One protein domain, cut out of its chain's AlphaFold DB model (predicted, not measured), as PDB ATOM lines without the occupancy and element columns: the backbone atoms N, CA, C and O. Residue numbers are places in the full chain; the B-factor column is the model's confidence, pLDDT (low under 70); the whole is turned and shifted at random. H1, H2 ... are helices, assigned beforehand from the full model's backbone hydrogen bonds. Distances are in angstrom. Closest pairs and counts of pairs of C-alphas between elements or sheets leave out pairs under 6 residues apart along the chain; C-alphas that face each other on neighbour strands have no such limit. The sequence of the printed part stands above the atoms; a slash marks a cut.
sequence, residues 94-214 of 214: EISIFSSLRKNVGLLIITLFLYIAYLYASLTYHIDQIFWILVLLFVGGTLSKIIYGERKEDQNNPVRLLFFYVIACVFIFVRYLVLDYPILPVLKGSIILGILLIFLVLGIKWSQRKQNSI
ATOM      1  N   GLU A  94      36.752   7.718 -30.695       47.56
ATOM      2  CA  GLU A  94      35.609   8.538 -31.116       47.56
ATOM      3  C   GLU A  94      34.286   7.807 -30.856       47.56
ATOM      4  O   GLU A  94      33.331   8.385 -30.334       47.56
ATOM      5  N   ILE A  95      34.280   6.490 -31.083       51.88
ATOM      6  CA  ILE A  95      33.116   5.616 -30.896       51.88
ATOM      7  C   ILE A  95      32.572   5.688 -29.458       51.88
ATOM      8  O   ILE A  95      31.365   5.574 -29.255       51.88
ATOM      9  N   SER A  96      33.407   5.936 -28.443       54.78
ATOM     10  CA  SER A  96      32.954   6.019 -27.042       54.78
ATOM     11  C   SER A  96      32.119   7.273 -26.733       54.78
ATOM     12  O   SER A  96      31.083   7.179 -26.070       54.78
ATOM     13  N   ILE A  97      32.517   8.437 -27.256       57.56
ATOM     14  CA  ILE A  97      31.776   9.693 -27.072       57.56
ATOM     15  C   ILE A  97      30.537   9.678 -27.963       57.56
ATOM     16  O   ILE A  97      29.444   9.956 -27.479       57.56
ATOM     17  N   PHE A  98      30.667   9.256 -29.223       54.84
ATOM     18  CA  PHE A  98      29.534   9.123 -30.141       54.84
ATOM     19  C   PHE A  98      28.503   8.096 -29.664       54.84
ATOM     20  O   PHE A  98      27.306   8.347 -29.758       54.84
ATOM     21  N   SER A  99      28.922   6.976 -29.065       57.25
ATOM     22  CA  SER A  99      27.986   6.021 -28.452       57.25
ATOM     23  C   SER A  99      27.322   6.561 -27.181       57.25
ATOM     24  O   SER A  99      26.175   6.209 -26.903       57.25
ATOM     25  N   SER A 100      27.990   7.437 -26.429       59.03
ATOM     26  CA  SER A 100      27.417   8.069 -25.232       59.03
ATOM     27  C   SER A 100      26.471   9.224 -25.589       59.03
ATOM     28  O   SER A 100      25.413   9.357 -24.972       59.03
ATOM     29  N   LEU A 101      26.783   9.985 -26.647       59.00
ATOM     30  CA  LEU A 101      25.860  10.904 -27.323       59.00
ATOM     31  C   LEU A 101      24.635  10.128 -27.840       59.00
ATOM     32  O   LEU A 101      23.515  10.538 -27.561       59.00
ATOM     33  N   ARG A 102      24.839   8.965 -28.486       55.38
ATOM     34  CA  ARG A 102      23.785   8.078 -29.025       55.38
ATOM     35  C   ARG A 102      22.813   7.575 -27.955       55.38
ATOM     36  O   ARG A 102      21.609   7.592 -28.168       55.38
ATOM     37  N   LYS A 103      23.313   7.159 -26.788       63.31
ATOM     38  CA  LYS A 103      22.459   6.711 -25.669       63.31
ATOM     39  C   LYS A 103      21.614   7.840 -25.078       63.31
ATOM     40  O   LYS A 103      20.544   7.585 -24.539       63.31
ATOM     41  N   ASN A 104      22.090   9.077 -25.194       68.56
ATOM     42  CA  ASN A 104      21.499  10.246 -24.557       68.56
ATOM     43  C   ASN A 104      20.948  11.264 -25.573       68.56
ATOM     44  O   ASN A 104      20.787  12.437 -25.231       68.56
ATOM     45  N   VAL A 105      20.623  10.840 -26.804       69.19
ATOM     46  CA  VAL A 105      20.118  11.728 -27.876       69.19
ATOM     47  C   VAL A 105      18.863  12.474 -27.443       69.19
ATOM     48  O   VAL A 105      18.764  13.676 -27.663       69.19
ATOM     49  N   GLY A 106      17.930  11.805 -26.759       70.62
ATOM     50  CA  GLY A 106      16.739  12.474 -26.230       70.62
ATOM     51  C   GLY A 106      17.089  13.624 -25.280       70.62
ATOM     52  O   GLY A 106      16.511  14.703 -25.359       70.62
ATOM     53  N   LEU A 107      18.098  13.424 -24.434       73.06
ATOM     54  CA  LEU A 107      18.557  14.406 -23.454       73.06
ATOM     55  C   LEU A 107      19.309  15.570 -24.128       73.06
ATOM     56  O   LEU A 107      19.136  16.722 -23.729       73.06
ATOM     57  N   LEU A 108      20.062  15.298 -25.203       76.62
ATOM     58  CA  LEU A 108      20.647  16.323 -26.081       76.62
ATOM     59  C   LEU A 108      19.579  17.172 -26.768       76.62
ATOM     60  O   LEU A 108      19.682  18.393 -26.743       76.62
ATOM     61  N   ILE A 109      18.553  16.542 -27.350       76.31
ATOM     62  CA  ILE A 109      17.458  17.244 -28.034       76.31
ATOM     63  C   ILE A 109      16.725  18.154 -27.050       76.31
ATOM     64  O   ILE A 109      16.510  19.322 -27.354       76.31
ATOM     65  N   ILE A 110      16.402  17.654 -25.853       76.44
ATOM     66  CA  ILE A 110      15.767  18.458 -24.798       76.44
ATOM     67  C   ILE A 110      16.672  19.626 -24.396       76.44
ATOM     68  O   ILE A 110      16.201  20.755 -24.304       76.44
ATOM     69  N   THR A 111      17.969  19.376 -24.198       82.25
ATOM     70  CA  THR A 111      18.941  20.425 -23.849       82.25
ATOM     71  C   THR A 111      19.007  21.501 -24.929       82.25
ATOM     72  O   THR A 111      18.962  22.689 -24.616       82.25
ATOM     73  N   LEU A 112      19.069  21.097 -26.199       83.00
ATOM     74  CA  LEU A 112      19.131  22.009 -27.334       83.00
ATOM     75  C   LEU A 112      17.832  22.807 -27.483       83.00
ATOM     76  O   LEU A 112      17.882  24.021 -27.655       83.00
ATOM     77  N   PHE A 113      16.678  22.149 -27.369       81.25
ATOM     78  CA  PHE A 113      15.371  22.799 -27.442       81.25
ATOM     79  C   PHE A 113      15.199  23.833 -26.325       81.25
ATOM     80  O   PHE A 113      14.805  24.967 -26.590       81.25
ATOM     81  N   LEU A 114      15.564  23.475 -25.090       84.56
ATOM     82  CA  LEU A 114      15.502  24.379 -23.942       84.56
ATOM     83  C   LEU A 114      16.455  25.570 -24.109       84.56
ATOM     84  O   LEU A 114      16.093  26.699 -23.788       84.56
ATOM     85  N   TYR A 115      17.651  25.334 -24.653       84.88
ATOM     86  CA  TYR A 115      18.618  26.388 -24.944       84.88
ATOM     87  C   TYR A 115      18.119  27.353 -26.032       84.88
ATOM     88  O   TYR A 115      18.231  28.565 -25.868       84.88
ATOM     89  N   ILE A 116      17.515  26.843 -27.110       82.25
ATOM     90  CA  ILE A 116      16.924  27.675 -28.170       82.25
ATOM     91  C   ILE A 116      15.742  28.485 -27.627       82.25
ATOM     92  O   ILE A 116      15.665  29.687 -27.873       82.25
ATOM     93  N   ALA A 117      14.854  27.859 -26.849       81.56
ATOM     94  CA  ALA A 117      13.743  28.547 -26.197       81.56
ATOM     95  C   ALA A 117      14.245  29.662 -25.265       81.56
ATOM     96  O   ALA A 117      13.710  30.769 -25.282       81.56
ATOM     97  N   TYR A 118      15.319  29.400 -24.512       85.25
ATOM     98  CA  TYR A 118      15.982  30.411 -23.695       85.25
ATOM     99  C   TYR A 118      16.535  31.566 -24.536       85.25
ATOM    100  O   TYR A 118      16.303  32.718 -24.182       85.25
ATOM    101  N   LEU A 119      17.243  31.296 -25.638       81.50
ATOM    102  CA  LEU A 119      17.774  32.356 -26.501       81.50
ATOM    103  C   LEU A 119      16.658  33.228 -27.069       81.50
ATOM    104  O   LEU A 119      16.756  34.449 -27.018       81.50
ATOM    105  N   TYR A 120      15.587  32.603 -27.553       80.06
ATOM    106  CA  TYR A 120      14.429  33.315 -28.079       80.06
ATOM    107  C   TYR A 120      13.770  34.201 -27.019       80.06
ATOM    108  O   TYR A 120      13.502  35.380 -27.262       80.06
ATOM    109  N   ALA A 121      13.565  33.659 -25.817       77.25
ATOM    110  CA  ALA A 121      12.988  34.405 -24.713       77.25
ATOM    111  C   ALA A 121      13.926  35.527 -24.235       77.25
ATOM    112  O   ALA A 121      13.475  36.633 -23.960       77.25
ATOM    113  N   SER A 122      15.237  35.287 -24.196       80.75
ATOM    114  CA  SER A 122      16.236  36.301 -23.843       80.75
ATOM    115  C   SER A 122      16.306  37.430 -24.870       80.75
ATOM    116  O   SER A 122      16.537  38.569 -24.475       80.75
ATOM    117  N   LEU A 123      16.117  37.122 -26.156       80.69
ATOM    118  CA  LEU A 123      16.094  38.106 -27.236       80.69
ATOM    119  C   LEU A 123      14.815  38.953 -27.192       80.69
ATOM    120  O   LEU A 123      14.875  40.164 -27.354       80.69
ATOM    121  N   THR A 124      13.671  38.312 -26.948       79.38
ATOM    122  CA  THR A 124      12.348  38.954 -27.019       79.38
ATOM    123  C   THR A 124      11.979  39.701 -25.736       79.38
ATOM    124  O   THR A 124      11.400  40.780 -25.798       79.38
ATOM    125  N   TYR A 125      12.311  39.142 -24.568       80.06
ATOM    126  CA  TYR A 125      11.889  39.667 -23.258       80.06
ATOM    127  C   TYR A 125      13.002  40.301 -22.446       80.06
ATOM    128  O   TYR A 125      12.754  40.696 -21.310       80.06
ATOM    129  N   HIS A 126      14.225  40.360 -22.975       78.38
ATOM    130  CA  HIS A 126      15.379  40.887 -22.245       78.38
ATOM    131  C   HIS A 126      15.543  40.246 -20.856       78.38
ATOM    132  O   HIS A 126      15.740  40.931 -19.855       78.38
ATOM    133  N   ILE A 127      15.435  38.913 -20.799       75.12
ATOM    134  CA  ILE A 127      15.549  38.144 -19.553       75.12
ATOM    135  C   ILE A 127      16.854  38.476 -18.820       75.12
ATOM    136  O   ILE A 127      17.936  38.464 -19.414       75.12
ATOM    137  N   ASP A 128      16.742  38.677 -17.504       73.94
ATOM    138  CA  ASP A 128      17.873  38.968 -16.631       73.94
ATOM    139  C   ASP A 128      19.000  37.939 -16.743       73.94
ATOM    140  O   ASP A 128      18.805  36.719 -16.808       73.94
ATOM    141  N   GLN A 129      20.231  38.441 -16.657       75.31
ATOM    142  CA  GLN A 129      21.438  37.632 -16.791       75.31
ATOM    143  C   GLN A 129      21.552  36.519 -15.738       75.31
ATOM    144  O   GLN A 129      22.258  35.539 -15.963       75.31
ATOM    145  N   ILE A 130      20.842  36.609 -14.612       76.94
ATOM    146  CA  ILE A 130      20.872  35.574 -13.575       76.94
ATOM    147  C   ILE A 130      20.342  34.222 -14.079       76.94
ATOM    148  O   ILE A 130      20.887  33.173 -13.732       76.94
ATOM    149  N   PHE A 131      19.361  34.230 -14.989       74.75
ATOM    150  CA  PHE A 131      18.806  33.009 -15.580       74.75
ATOM    151  C   PHE A 131      19.806  32.292 -16.492       74.75
ATOM    152  O   PHE A 131      19.739  31.073 -16.646       74.75
ATOM    153  N   TRP A 132      20.790  33.017 -17.038       82.88
ATOM    154  CA  TRP A 132      21.856  32.422 -17.843       82.88
ATOM    155  C   TRP A 132      22.691  31.414 -17.051       82.88
ATOM    156  O   TRP A 132      23.068  30.371 -17.581       82.88
ATOM    157  N   ILE A 133      22.956  31.702 -15.774       79.12
ATOM    158  CA  ILE A 133      23.724  30.804 -14.905       79.12
ATOM    159  C   ILE A 133      22.972  29.482 -14.729       79.12
ATOM    160  O   ILE A 133      23.586  28.423 -14.812       79.12
ATOM    161  N   LEU A 134      21.645  29.532 -14.567       79.31
ATOM    162  CA  LEU A 134      20.794  28.342 -14.480       79.31
ATOM    163  C   LEU A 134      20.861  27.497 -15.757       79.31
ATOM    164  O   LEU A 134      21.002  26.277 -15.687       79.31
ATOM    165  N   VAL A 135      20.814  28.150 -16.922       82.19
ATOM    166  CA  VAL A 135      20.923  27.477 -18.225       82.19
ATOM    167  C   VAL A 135      22.298  26.842 -18.395       82.19
ATOM    168  O   VAL A 135      22.380  25.683 -18.796       82.19
ATOM    169  N   LEU A 136      23.377  27.542 -18.035       85.31
ATOM    170  CA  LEU A 136      24.730  26.983 -18.052       85.31
ATOM    171  C   LEU A 136      24.867  25.767 -17.136       85.31
ATOM    172  O   LEU A 136      25.505  24.791 -17.520       85.31
ATOM    173  N   LEU A 137      24.263  25.806 -15.949       83.06
ATOM    174  CA  LEU A 137      24.290  24.695 -14.999       83.06
ATOM    175  C   LEU A 137      23.548  23.477 -15.554       83.06
ATOM    176  O   LEU A 137      24.055  22.358 -15.480       83.06
ATOM    177  N   PHE A 138      22.384  23.700 -16.166       82.06
ATOM    178  CA  PHE A 138      21.610  22.646 -16.811       82.06
ATOM    179  C   PHE A 138      22.363  22.042 -18.002       82.06
ATOM    180  O   PHE A 138      22.627  20.843 -18.004       82.06
ATOM    181  N   VAL A 139      22.779  22.867 -18.969       85.50
ATOM    182  CA  VAL A 139      23.529  22.443 -20.166       85.50
ATOM    183  C   VAL A 139      24.839  21.760 -19.770       85.50
ATOM    184  O   VAL A 139      25.169  20.696 -20.280       85.50
ATOM    185  N   GLY A 140      25.578  22.320 -18.814       83.12
ATOM    186  CA  GLY A 140      26.812  21.725 -18.306       83.12
ATOM    187  C   GLY A 140      26.577  20.376 -17.626       83.12
ATOM    188  O   GLY A 140      27.319  19.426 -17.871       83.12
ATOM    189  N   GLY A 141      25.522  20.255 -16.820       82.06
ATOM    190  CA  GLY A 141      25.143  18.999 -16.177       82.06
ATOM    191  C   GLY A 141      24.763  17.918 -17.189       82.06
ATOM    192  O   GLY A 141      25.242  16.783 -17.094       82.06
ATOM    193  N   THR A 142      23.962  18.270 -18.197       80.56
ATOM    194  CA  THR A 142      23.570  17.334 -19.252       80.56
ATOM    195  C   THR A 142      24.766  16.920 -20.102       80.56
ATOM    196  O   THR A 142      25.004  15.721 -20.256       80.56
ATOM    197  N   LEU A 143      25.587  17.867 -20.569       82.62
ATOM    198  CA  LEU A 143      26.819  17.571 -21.308       82.62
ATOM    199  C   LEU A 143      27.779  16.703 -20.499       82.62
ATOM    200  O   LEU A 143      28.364  15.775 -21.052       82.62
ATOM    201  N   SER A 144      27.939  16.973 -19.203       80.94
ATOM    202  CA  SER A 144      28.814  16.182 -18.339       80.94
ATOM    203  C   SER A 144      28.344  14.728 -18.281       80.94
ATOM    204  O   SER A 144      29.126  13.814 -18.550       80.94
ATOM    205  N   LYS A 145      27.040  14.502 -18.069       76.44
ATOM    206  CA  LYS A 145      26.449  13.155 -18.100       76.44
ATOM    207  C   LYS A 145      26.667  12.456 -19.446       76.44
ATOM    208  O   LYS A 145      26.878  11.245 -19.481       76.44
ATOM    209  N   ILE A 146      26.646  13.202 -20.548       74.19
ATOM    210  CA  ILE A 146      26.804  12.648 -21.895       74.19
ATOM    211  C   ILE A 146      28.264  12.316 -22.225       74.19
ATOM    212  O   ILE A 146      28.538  11.254 -22.773       74.19
ATOM    213  N   ILE A 147      29.203  13.200 -21.886       73.12
ATOM    214  CA  ILE A 147      30.627  13.062 -22.233       73.12
ATOM    215  C   ILE A 147      31.345  12.101 -21.277       73.12
ATOM    216  O   ILE A 147      32.214  11.328 -21.691       73.12
ATOM    217  N   TYR A 148      30.992  12.124 -19.993       70.81
ATOM    218  CA  TYR A 148      31.622  11.274 -18.983       70.81
ATOM    219  C   TYR A 148      30.864   9.964 -18.743       70.81
ATOM    220  O   TYR A 148      31.483   8.985 -18.331       70.81
ATOM    221  N   GLY A 149      29.576   9.893 -19.094       65.50
ATOM    222  CA  GLY A 149      28.739   8.720 -18.853       65.50
ATOM    223  C   GLY A 149      28.450   8.486 -17.363       65.50
ATOM    224  O   GLY A 149      28.932   9.199 -16.487       65.50
ATOM    225  N   GLU A 150      27.649   7.461 -17.058       59.00
ATOM    226  CA  GLU A 150      27.296   7.083 -15.674       59.00
ATOM    227  C   GLU A 150      28.409   6.316 -14.934       59.00
ATOM    228  O   GLU A 150      28.376   6.216 -13.707       59.00
ATOM    229  N   ARG A 151      29.417   5.782 -15.645       50.12
ATOM    230  CA  ARG A 151      30.505   5.006 -15.027       50.12
ATOM    231  C   ARG A 151      31.652   5.899 -14.559       50.12
ATOM    232  O   ARG A 151      32.345   6.520 -15.357       50.12
ATOM    233  N   LYS A 152      31.891   5.859 -13.247       53.31
ATOM    234  CA  LYS A 152      32.957   6.569 -12.521       53.31
ATOM    235  C   LYS A 152      34.388   6.115 -12.867       53.31
ATOM    236  O   LYS A 152      35.331   6.785 -12.469       53.31
ATOM    237  N   GLU A 153      34.570   5.018 -13.602       49.03
ATOM    238  CA  GLU A 153      35.887   4.383 -13.803       49.03
ATOM    239  C   GLU A 153      36.775   5.060 -14.868       49.03
ATOM    240  O   GLU A 153      37.990   4.927 -14.800       49.03
ATOM    241  N   ASP A 154      36.212   5.838 -15.806       52.06
ATOM    242  CA  ASP A 154      36.966   6.488 -16.906       52.06
ATOM    243  C   ASP A 154      36.844   8.031 -16.898       52.06
ATOM    244  O   ASP A 154      37.005   8.710 -17.915       52.06
ATOM    245  N   GLN A 155      36.539   8.622 -15.732       55.03
ATOM    246  CA  GLN A 155      36.455  10.084 -15.570       55.03
ATOM    247  C   GLN A 155      37.820  10.784 -15.649       55.03
ATOM    248  O   GLN A 155      37.888  11.985 -15.905       55.03
ATOM    249  N   ASN A 156      38.908  10.031 -15.485       58.25
ATOM    250  CA  ASN A 156      40.267  10.561 -15.414       58.25
ATOM    251  C   ASN A 156      40.909  10.854 -16.775       58.25
ATOM    252  O   ASN A 156      42.099  11.155 -16.821       58.25
ATOM    253  N   ASN A 157      40.170  10.770 -17.885       67.25
ATOM    254  CA  ASN A 157      40.713  11.114 -19.192       67.25
ATOM    255  C   ASN A 157      40.666  12.641 -19.415       67.25
ATOM    256  O   ASN A 157      39.603  13.180 -19.748       67.25
ATOM    257  N   PRO A 158      41.807  13.351 -19.318       69.25
ATOM    258  CA  PRO A 158      41.840  14.808 -19.410       69.25
ATOM    259  C   PRO A 158      41.437  15.321 -20.805       69.25
ATOM    260  O   PRO A 158      41.040  16.471 -20.954       69.25
ATOM    261  N   VAL A 159      41.456  14.466 -21.835       71.62
ATOM    262  CA  VAL A 159      41.014  14.830 -23.191       71.62
ATOM    263  C   VAL A 159      39.501  15.076 -23.249       71.62
ATOM    264  O   VAL A 159      39.058  15.951 -23.988       71.62
ATOM    265  N   ARG A 160      38.695  14.365 -22.446       71.50
ATOM    266  CA  ARG A 160      37.231  14.560 -22.406       71.50
ATOM    267  C   ARG A 160      36.844  15.946 -21.879       71.50
ATOM    268  O   ARG A 160      35.869  16.525 -22.349       71.50
ATOM    269  N   LEU A 161      37.655  16.503 -20.979       77.38
ATOM    270  CA  LEU A 161      37.500  17.866 -20.461       77.38
ATOM    271  C   LEU A 161      37.677  18.908 -21.574       77.38
ATOM    272  O   LEU A 161      36.938  19.884 -21.637       77.38
ATOM    273  N   LEU A 162      38.626  18.664 -22.481       76.31
ATOM    274  CA  LEU A 162      38.883  19.503 -23.652       76.31
ATOM    275  C   LEU A 162      37.673  19.519 -24.598       76.31
ATOM    276  O   LEU A 162      37.241  20.586 -25.025       76.31
ATOM    277  N   PHE A 163      37.069  18.355 -24.859       77.12
ATOM    278  CA  PHE A 163      35.827  18.269 -25.638       77.12
ATOM    279  C   PHE A 163      34.663  18.996 -24.961       77.12
ATOM    280  O   PHE A 163      33.978  19.784 -25.609       77.12
ATOM    281  N   PHE A 164      34.464  18.778 -23.658       81.75
ATOM    282  CA  PHE A 164      33.444  19.492 -22.887       81.75
ATOM    283  C   PHE A 164      33.633  21.011 -22.988       81.75
ATOM    284  O   PHE A 164      32.680  21.741 -23.253       81.75
ATOM    285  N   TYR A 165      34.875  21.474 -22.847       82.69
ATOM    286  CA  TYR A 165      35.233  22.883 -22.931       82.69
ATOM    287  C   TYR A 165      34.912  23.502 -24.297       82.69
ATOM    288  O   TYR A 165      34.297  24.568 -24.357       82.69
ATOM    289  N   VAL A 166      35.288  22.831 -25.390       81.12
ATOM    290  CA  VAL A 166      35.011  23.306 -26.755       81.12
ATOM    291  C   VAL A 166      33.505  23.436 -26.982       81.12
ATOM    292  O   VAL A 166      33.050  24.473 -27.459       81.12
ATOM    293  N   ILE A 167      32.718  22.431 -26.589       81.62
ATOM    294  CA  ILE A 167      31.260  22.471 -26.766       81.62
ATOM    295  C   ILE A 167      30.645  23.584 -25.903       81.62
ATOM    296  O   ILE A 167      29.822  24.353 -26.394       81.62
ATOM    297  N   ALA A 168      31.071  23.730 -24.645       85.81
ATOM    298  CA  ALA A 168      30.609  24.811 -23.775       85.81
ATOM    299  C   ALA A 168      30.915  26.199 -24.362       85.81
ATOM    300  O   ALA A 168      30.062  27.087 -24.319       85.81
ATOM    301  N   CYS A 169      32.092  26.378 -24.975       82.44
ATOM    302  CA  CYS A 169      32.431  27.613 -25.678       82.44
ATOM    303  C   CYS A 169      31.442  27.900 -26.807       82.44
ATOM    304  O   CYS A 169      30.952  29.022 -26.887       82.44
ATOM    305  N   VAL A 170      31.092  26.905 -27.631       84.50
ATOM    306  CA  VAL A 170      30.111  27.080 -28.718       84.50
ATOM    307  C   VAL A 170      28.780  27.618 -28.183       84.50
ATOM    308  O   VAL A 170      28.278  28.607 -28.710       84.50
ATOM    309  N   PHE A 171      28.243  27.059 -27.093       85.75
ATOM    310  CA  PHE A 171      27.007  27.564 -26.471       85.75
ATOM    311  C   PHE A 171      27.136  29.004 -25.951       85.75
ATOM    312  O   PHE A 171      26.182  29.780 -26.009       85.75
ATOM    313  N   ILE A 172      28.299  29.399 -25.439       87.62
ATOM    314  CA  ILE A 172      28.519  30.783 -25.005       87.62
ATOM    315  C   ILE A 172      28.597  31.711 -26.226       87.62
ATOM    316  O   ILE A 172      27.946  32.753 -26.239       87.62
ATOM    317  N   PHE A 173      29.331  31.328 -27.273       83.19
ATOM    318  CA  PHE A 173      29.475  32.129 -28.490       83.19
ATOM    319  C   PHE A 173      28.155  32.333 -29.218       83.19
ATOM    320  O   PHE A 173      27.843  33.464 -29.577       83.19
ATOM    321  N   VAL A 174      27.365  31.271 -29.397       83.50
ATOM    322  CA  VAL A 174      26.050  31.361 -30.044       83.50
ATOM    323  C   VAL A 174      25.159  32.358 -29.305       83.50
ATOM    324  O   VAL A 174      24.535  33.195 -29.944       83.50
ATOM    325  N   ARG A 175      25.167  32.357 -27.964       86.69
ATOM    326  CA  ARG A 175      24.422  33.350 -27.177       86.69
ATOM    327  C   ARG A 175      24.887  34.774 -27.461       86.69
ATOM    328  O   ARG A 175      24.054  35.649 -27.656       86.69
ATOM    329  N   TYR A 176      26.195  35.012 -27.443       84.19
ATOM    330  CA  TYR A 176      26.742  36.352 -27.659       84.19
ATOM    331  C   TYR A 176      26.477  36.861 -29.078       84.19
ATOM    332  O   TYR A 176      26.200  38.041 -29.238       84.19
ATOM    333  N   LEU A 177      26.507  35.970 -30.072       76.81
ATOM    334  CA  LEU A 177      26.141  36.285 -31.452       76.81
ATOM    335  C   LEU A 177      24.655  36.626 -31.588       76.81
ATOM    336  O   LEU A 177      24.320  37.603 -32.237       76.81
ATOM    337  N   VAL A 178      23.770  35.830 -30.983       80.56
ATOM    338  CA  VAL A 178      22.314  36.019 -31.105       80.56
ATOM    339  C   VAL A 178      21.825  37.245 -30.333       80.56
ATOM    340  O   VAL A 178      20.868  37.877 -30.756       80.56
ATOM    341  N   LEU A 179      22.457  37.575 -29.204       83.06
ATOM    342  CA  LEU A 179      22.081  38.715 -28.360       83.06
ATOM    343  C   LEU A 179      22.870  39.997 -28.681       83.06
ATOM    344  O   LEU A 179      22.809  40.943 -27.901       83.06
ATOM    345  N   ASP A 180      23.641  40.008 -29.775       80.62
ATOM    346  CA  ASP A 180      24.482  41.136 -30.206       80.62
ATOM    347  C   ASP A 180      25.420  41.679 -29.107       80.62
ATOM    348  O   ASP A 180      25.766  42.863 -29.049       80.62
ATOM    349  N   TYR A 181      25.879  40.797 -28.216       82.62
ATOM    350  CA  TYR A 181      26.842  41.149 -27.176       82.62
ATOM    351  C   TYR A 181      28.265  41.225 -27.734       82.62
ATOM    352  O   TYR A 181      28.609  40.525 -28.688       82.62
ATOM    353  N   PRO A 182      29.164  42.011 -27.111       81.81
ATOM    354  CA  PRO A 182      30.548  42.098 -27.557       81.81
ATOM    355  C   PRO A 182      31.236  40.728 -27.460       81.81
ATOM    356  O   PRO A 182      31.458  40.193 -26.374       81.81
ATOM    357  N   ILE A 183      31.608  40.171 -28.614       79.12
ATOM    358  CA  ILE A 183      32.206  38.829 -28.736       79.12
ATOM    359  C   ILE A 183      33.697  38.850 -28.377       79.12
ATOM    360  O   ILE A 183      34.232  37.885 -27.833       79.12
ATOM    361  N   LEU A 184      34.386  39.963 -28.661       77.56
ATOM    362  CA  LEU A 184      35.838  40.095 -28.485       77.56
ATOM    363  C   LEU A 184      36.321  39.811 -27.047       77.56
ATOM    364  O   LEU A 184      37.315  39.095 -26.905       77.56
ATOM    365  N   PRO A 185      35.666  40.310 -25.977       79.00
ATOM    366  CA  PRO A 185      36.037  39.976 -24.601       79.00
ATOM    367  C   PRO A 185      35.920  38.478 -24.298       79.00
ATOM    368  O   PRO A 185      36.829  37.898 -23.704       79.00
ATOM    369  N   VAL A 186      34.839  37.839 -24.755       78.75
ATOM    370  CA  VAL A 186      34.604  36.404 -24.550       78.75
ATOM    371  C   VAL A 186      35.629  35.573 -25.301       78.75
ATOM    372  O   VAL A 186      36.185  34.642 -24.730       78.75
ATOM    373  N   LEU A 187      35.935  35.949 -26.543       75.06
ATOM    374  CA  LEU A 187      36.925  35.266 -27.366       75.06
ATOM    375  C   LEU A 187      38.321  35.304 -26.745       75.06
ATOM    376  O   LEU A 187      39.002  34.282 -26.679       75.06
ATOM    377  N   LYS A 188      38.737  36.466 -26.234       78.62
ATOM    378  CA  LYS A 188      40.009  36.591 -25.511       78.62
ATOM    379  C   LYS A 188      40.026  35.703 -24.267       78.62
ATOM    380  O   LYS A 188      40.984  34.960 -24.066       78.62
ATOM    381  N   GLY A 189      38.953  35.738 -23.474       78.56
ATOM    382  CA  GLY A 189      38.811  34.897 -22.286       78.56
ATOM    383  C   GLY A 189      38.855  33.401 -22.609       78.56
ATOM    384  O   GLY A 189      39.565  32.651 -21.939       78.56
ATOM    385  N   SER A 190      38.166  32.965 -23.668       78.88
ATOM    386  CA  SER A 190      38.158  31.561 -24.081       78.88
ATOM    387  C   SER A 190      39.515  31.105 -24.618       78.88
ATOM    388  O   SER A 190      39.952  29.999 -24.333       78.88
ATOM    389  N   ILE A 191      40.243  31.950 -25.350       78.06
ATOM    390  CA  ILE A 191      41.585  31.586 -25.830       78.06
ATOM    391  C   ILE A 191      42.537  31.370 -24.649       78.06
ATOM    392  O   ILE A 191      43.225  30.351 -24.596       78.06
ATOM    393  N   ILE A 192      42.543  32.285 -23.675       81.00
ATOM    394  CA  ILE A 192      43.405  32.183 -22.488       81.00
ATOM    395  C   ILE A 192      43.077  30.914 -21.694       81.00
ATOM    396  O   ILE A 192      43.972  30.132 -21.366       81.00
ATOM    397  N   LEU A 193      41.791  30.680 -21.421       77.94
ATOM    398  CA  LEU A 193      41.342  29.514 -20.667       77.94
ATOM    399  C   LEU A 193      41.609  28.203 -21.428       77.94
ATOM    400  O   LEU A 193      42.026  27.216 -20.827       77.94
ATOM    401  N   GLY A 194      41.433  28.202 -22.750       74.81
ATOM    402  CA  GLY A 194      41.732  27.064 -23.616       74.81
ATOM    403  C   GLY A 194      43.216  26.698 -23.619       74.81
ATOM    404  O   GLY A 194      43.555  25.528 -23.456       74.81
ATOM    405  N   ILE A 195      44.110  27.688 -23.726       80.06
ATOM    406  CA  ILE A 195      45.563  27.473 -23.633       80.06
ATOM    407  C   ILE A 195      45.923  26.870 -22.270       80.06
ATOM    408  O   ILE A 195      46.637  25.866 -22.211       80.06
ATOM    409  N   LEU A 196      45.388  27.430 -21.181       84.94
ATOM    410  CA  LEU A 196      45.610  26.922 -19.826       84.94
ATOM    411  C   LEU A 196      45.155  25.460 -19.679       84.94
ATOM    412  O   LEU A 196      45.880  24.633 -19.126       84.94
ATOM    413  N   LEU A 197      43.980  25.125 -20.218       79.50
ATOM    414  CA  LEU A 197      43.449  23.762 -20.216       79.50
ATOM    415  C   LEU A 197      44.341  22.799 -20.998       79.50
ATOM    416  O   LEU A 197      44.608  21.702 -20.516       79.50
ATOM    417  N   ILE A 198      44.849  23.197 -22.165       78.12
ATOM    418  CA  ILE A 198      45.768  22.367 -22.955       78.12
ATOM    419  C   ILE A 198      47.034  22.051 -22.150       78.12
ATOM    420  O   ILE A 198      47.432  20.886 -22.077       78.12
ATOM    421  N   PHE A 199      47.636  23.050 -21.495       82.56
ATOM    422  CA  PHE A 199      48.796  22.833 -20.626       82.56
ATOM    423  C   PHE A 199      48.482  21.894 -19.459       82.56
ATOM    424  O   PHE A 199      49.282  21.009 -19.155       82.56
ATOM    425  N   LEU A 200      47.304  22.027 -18.848       80.31
ATOM    426  CA  LEU A 200      46.852  21.149 -17.770       80.31
ATOM    427  C   LEU A 200      46.681  19.698 -18.252       80.31
ATOM    428  O   LEU A 200      47.191  18.771 -17.619       80.31
ATOM    429  N   VAL A 201      46.044  19.487 -19.408       79.38
ATOM    430  CA  VAL A 201      45.892  18.157 -20.022       79.38
ATOM    431  C   VAL A 201      47.253  17.538 -20.354       79.38
ATOM    432  O   VAL A 201      47.474  16.353 -20.088       79.38
ATOM    433  N   LEU A 202      48.181  18.326 -20.907       77.50
ATOM    434  CA  LEU A 202      49.544  17.880 -21.203       77.50
ATOM    435  C   LEU A 202      50.316  17.521 -19.928       77.50
ATOM    436  O   LEU A 202      50.966  16.476 -19.901       77.50
ATOM    437  N   GLY A 203      50.198  18.329 -18.873       78.12
ATOM    438  CA  GLY A 203      50.831  18.089 -17.577       78.12
ATOM    439  C   GLY A 203      50.354  16.796 -16.917       78.12
ATOM    440  O   GLY A 203      51.175  15.973 -16.511       78.12
ATOM    441  N   ILE A 204      49.039  16.552 -16.894       77.19
ATOM    442  CA  ILE A 204      48.463  15.300 -16.369       77.19
ATOM    443  C   ILE A 204      48.979  14.099 -17.170       77.19
ATOM    444  O   ILE A 204      49.435  13.110 -16.594       77.19
ATOM    445  N   LYS A 205      48.974  14.196 -18.504       71.06
ATOM    446  CA  LYS A 205      49.416  13.110 -19.392       71.06
ATOM    447  C   LYS A 205      50.925  12.848 -19.306       71.06
ATOM    448  O   LYS A 205      51.373  11.725 -19.537       71.06
ATOM    449  N   TRP A 206      51.723  13.873 -19.009       73.12
ATOM    450  CA  TRP A 206      53.154  13.739 -18.734       73.12
ATOM    451  C   TRP A 206      53.401  13.056 -17.384       73.12
ATOM    452  O   TRP A 206      54.199  12.124 -17.308       73.12
ATOM    453  N   SER A 207      52.674  13.463 -16.340       71.62
ATOM    454  CA  SER A 207      52.750  12.867 -14.999       71.62
ATOM    455  C   SER A 207      52.407  11.371 -15.010       71.62
ATOM    456  O   SER A 207      53.182  10.551 -14.521       71.62
ATOM    457  N   GLN A 208      51.316  10.994 -15.689       68.12
ATOM    458  CA  GLN A 208      50.907   9.593 -15.853       68.12
ATOM    459  C   GLN A 208      51.949   8.754 -16.612       68.12
ATOM    460  O   GLN A 208      52.171   7.593 -16.279       68.12
ATOM    461  N   ARG A 209      52.636   9.333 -17.611       62.78
ATOM    462  CA  ARG A 209      53.723   8.639 -18.324       62.78
ATOM    463  C   ARG A 209      54.935   8.366 -17.434       62.78
ATOM    464  O   ARG A 209      55.547   7.320 -17.590       62.78
ATOM    465  N   LYS A 210      55.260   9.279 -16.515       60.91
ATOM    466  CA  LYS A 210      56.389   9.131 -15.585       60.91
ATOM    467  C   LYS A 210      56.117   8.099 -14.480       60.91
ATOM    468  O   LYS A 210      57.048   7.456 -14.019       60.91
ATOM    469  N   GLN A 211      54.858   7.934 -14.067       59.16
ATOM    470  CA  GLN A 211      54.456   6.902 -13.098       59.16
ATOM    471  C   GLN A 211      54.446   5.487 -13.690       59.16
ATOM    472  O   GLN A 211      54.763   4.548 -12.977       59.16
ATOM    473  N   ASN A 212      54.139   5.332 -14.982       57.09
ATOM    474  CA  ASN A 212      54.132   4.026 -15.657       57.09
ATOM    475  C   ASN A 212      55.523   3.561 -16.140       57.09
ATOM    476  O   ASN A 212      55.622   2.519 -16.782       57.09
ATOM    477  N   SER A 213      56.577   4.353 -15.909       54.84
ATOM    478  CA  SER A 213      57.966   4.041 -16.284       54.84
ATOM    479  C   SER A 213      58.860   3.691 -15.084       54.84
ATOM    480  O   SER A 213      60.083   3.702 -15.228       54.84
ATOM    481  N   ILE A 214      58.264   3.469 -13.911       47.06
ATOM    482  CA  ILE A 214      58.892   2.979 -12.673       47.06
ATOM    483  C   ILE A 214      58.312   1.593 -12.408       47.06
ATOM    484  O   ILE A 214      59.099   0.698 -12.037       47.06
TER     485      ILE A 214
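AT A GLANCE: This is residues 94 to 214 of the 214 residues of an uncharacterized protein of Methanosarcina sp (UniProt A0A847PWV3). What does the model look like? H2, H3 and H4 make an up-and-down bundle; the longest helix, H5, packs alongside H4, its far end sticking out with residues 206 to 214, and short H1 crosses the end of H3. What are its make-up and size? The printed part has 121 residues, with five named helices in the order H1 to H5, which hold 100 of them, and no named strand; its class is all helix. The whole is loose, with a radius of gyration of the C-alphas of 16.9 A, and spans 60 by 34 by 22 A.

HOW THE PARTS SIT: What does the longest helix touch? H5, residues 183 to 211, forms a hairpin with H4, residues 158 to 178, at a shallow tilt of 5 degrees; their closest C-alphas, of Pro 158 and Val 201, are 5.3 A apart. What else touches H4? Residues 140 to 148 of H3, residues 130 to 148, touch it in a hairpin at 34 degrees, a tilt only just short of steep, with the closest C-alphas, of Ile 147 and Arg 160, 6.8 A apart. H2, residues 105 to 125, only just touches H4, with 3 pairs of C-alphas within 8 A, the closest those of Leu 119 and Arg 175 at 6.8 A. What touches H3? Its residues 135 to 143 touch H2 in a hairpin at a shallow tilt of 16 degrees, with the closest C-alphas, of Thr 111 and Val 139, 6.2 A apart. Its residues 146 to 147 touch H1, residues 94 to 103, at a steep tilt of 62 degrees, with the closest C-alphas, of Ser 100 and Ile 146, 5.7 A apart. Are the backbones helical? O i to N i+4 pairs are within hydrogen-bond range throughout H1, H2 and H5, in 14 of 15 in H3 and in 16 of 17 in H4.

IN THESE COORDINATES: Where is H5? It runs 41.9 A from C-alpha 183 at (32.206, 38.829, -28.736) to C-alpha 211 at (54.456, 6.902, -13.098). How long are the others? First to last C-alpha, H4 measures 31.1 A, H2 29.5 A, H3 27.1 A and H1 14.4 A.

THE WHOLE: Is the printed part cut, or any link long? It has no cut; the link from H3 to H4 is short and the others are tight. Where is confidence low? Residues 94 to 105, 149 to 158 and 208 to 214 are under 70.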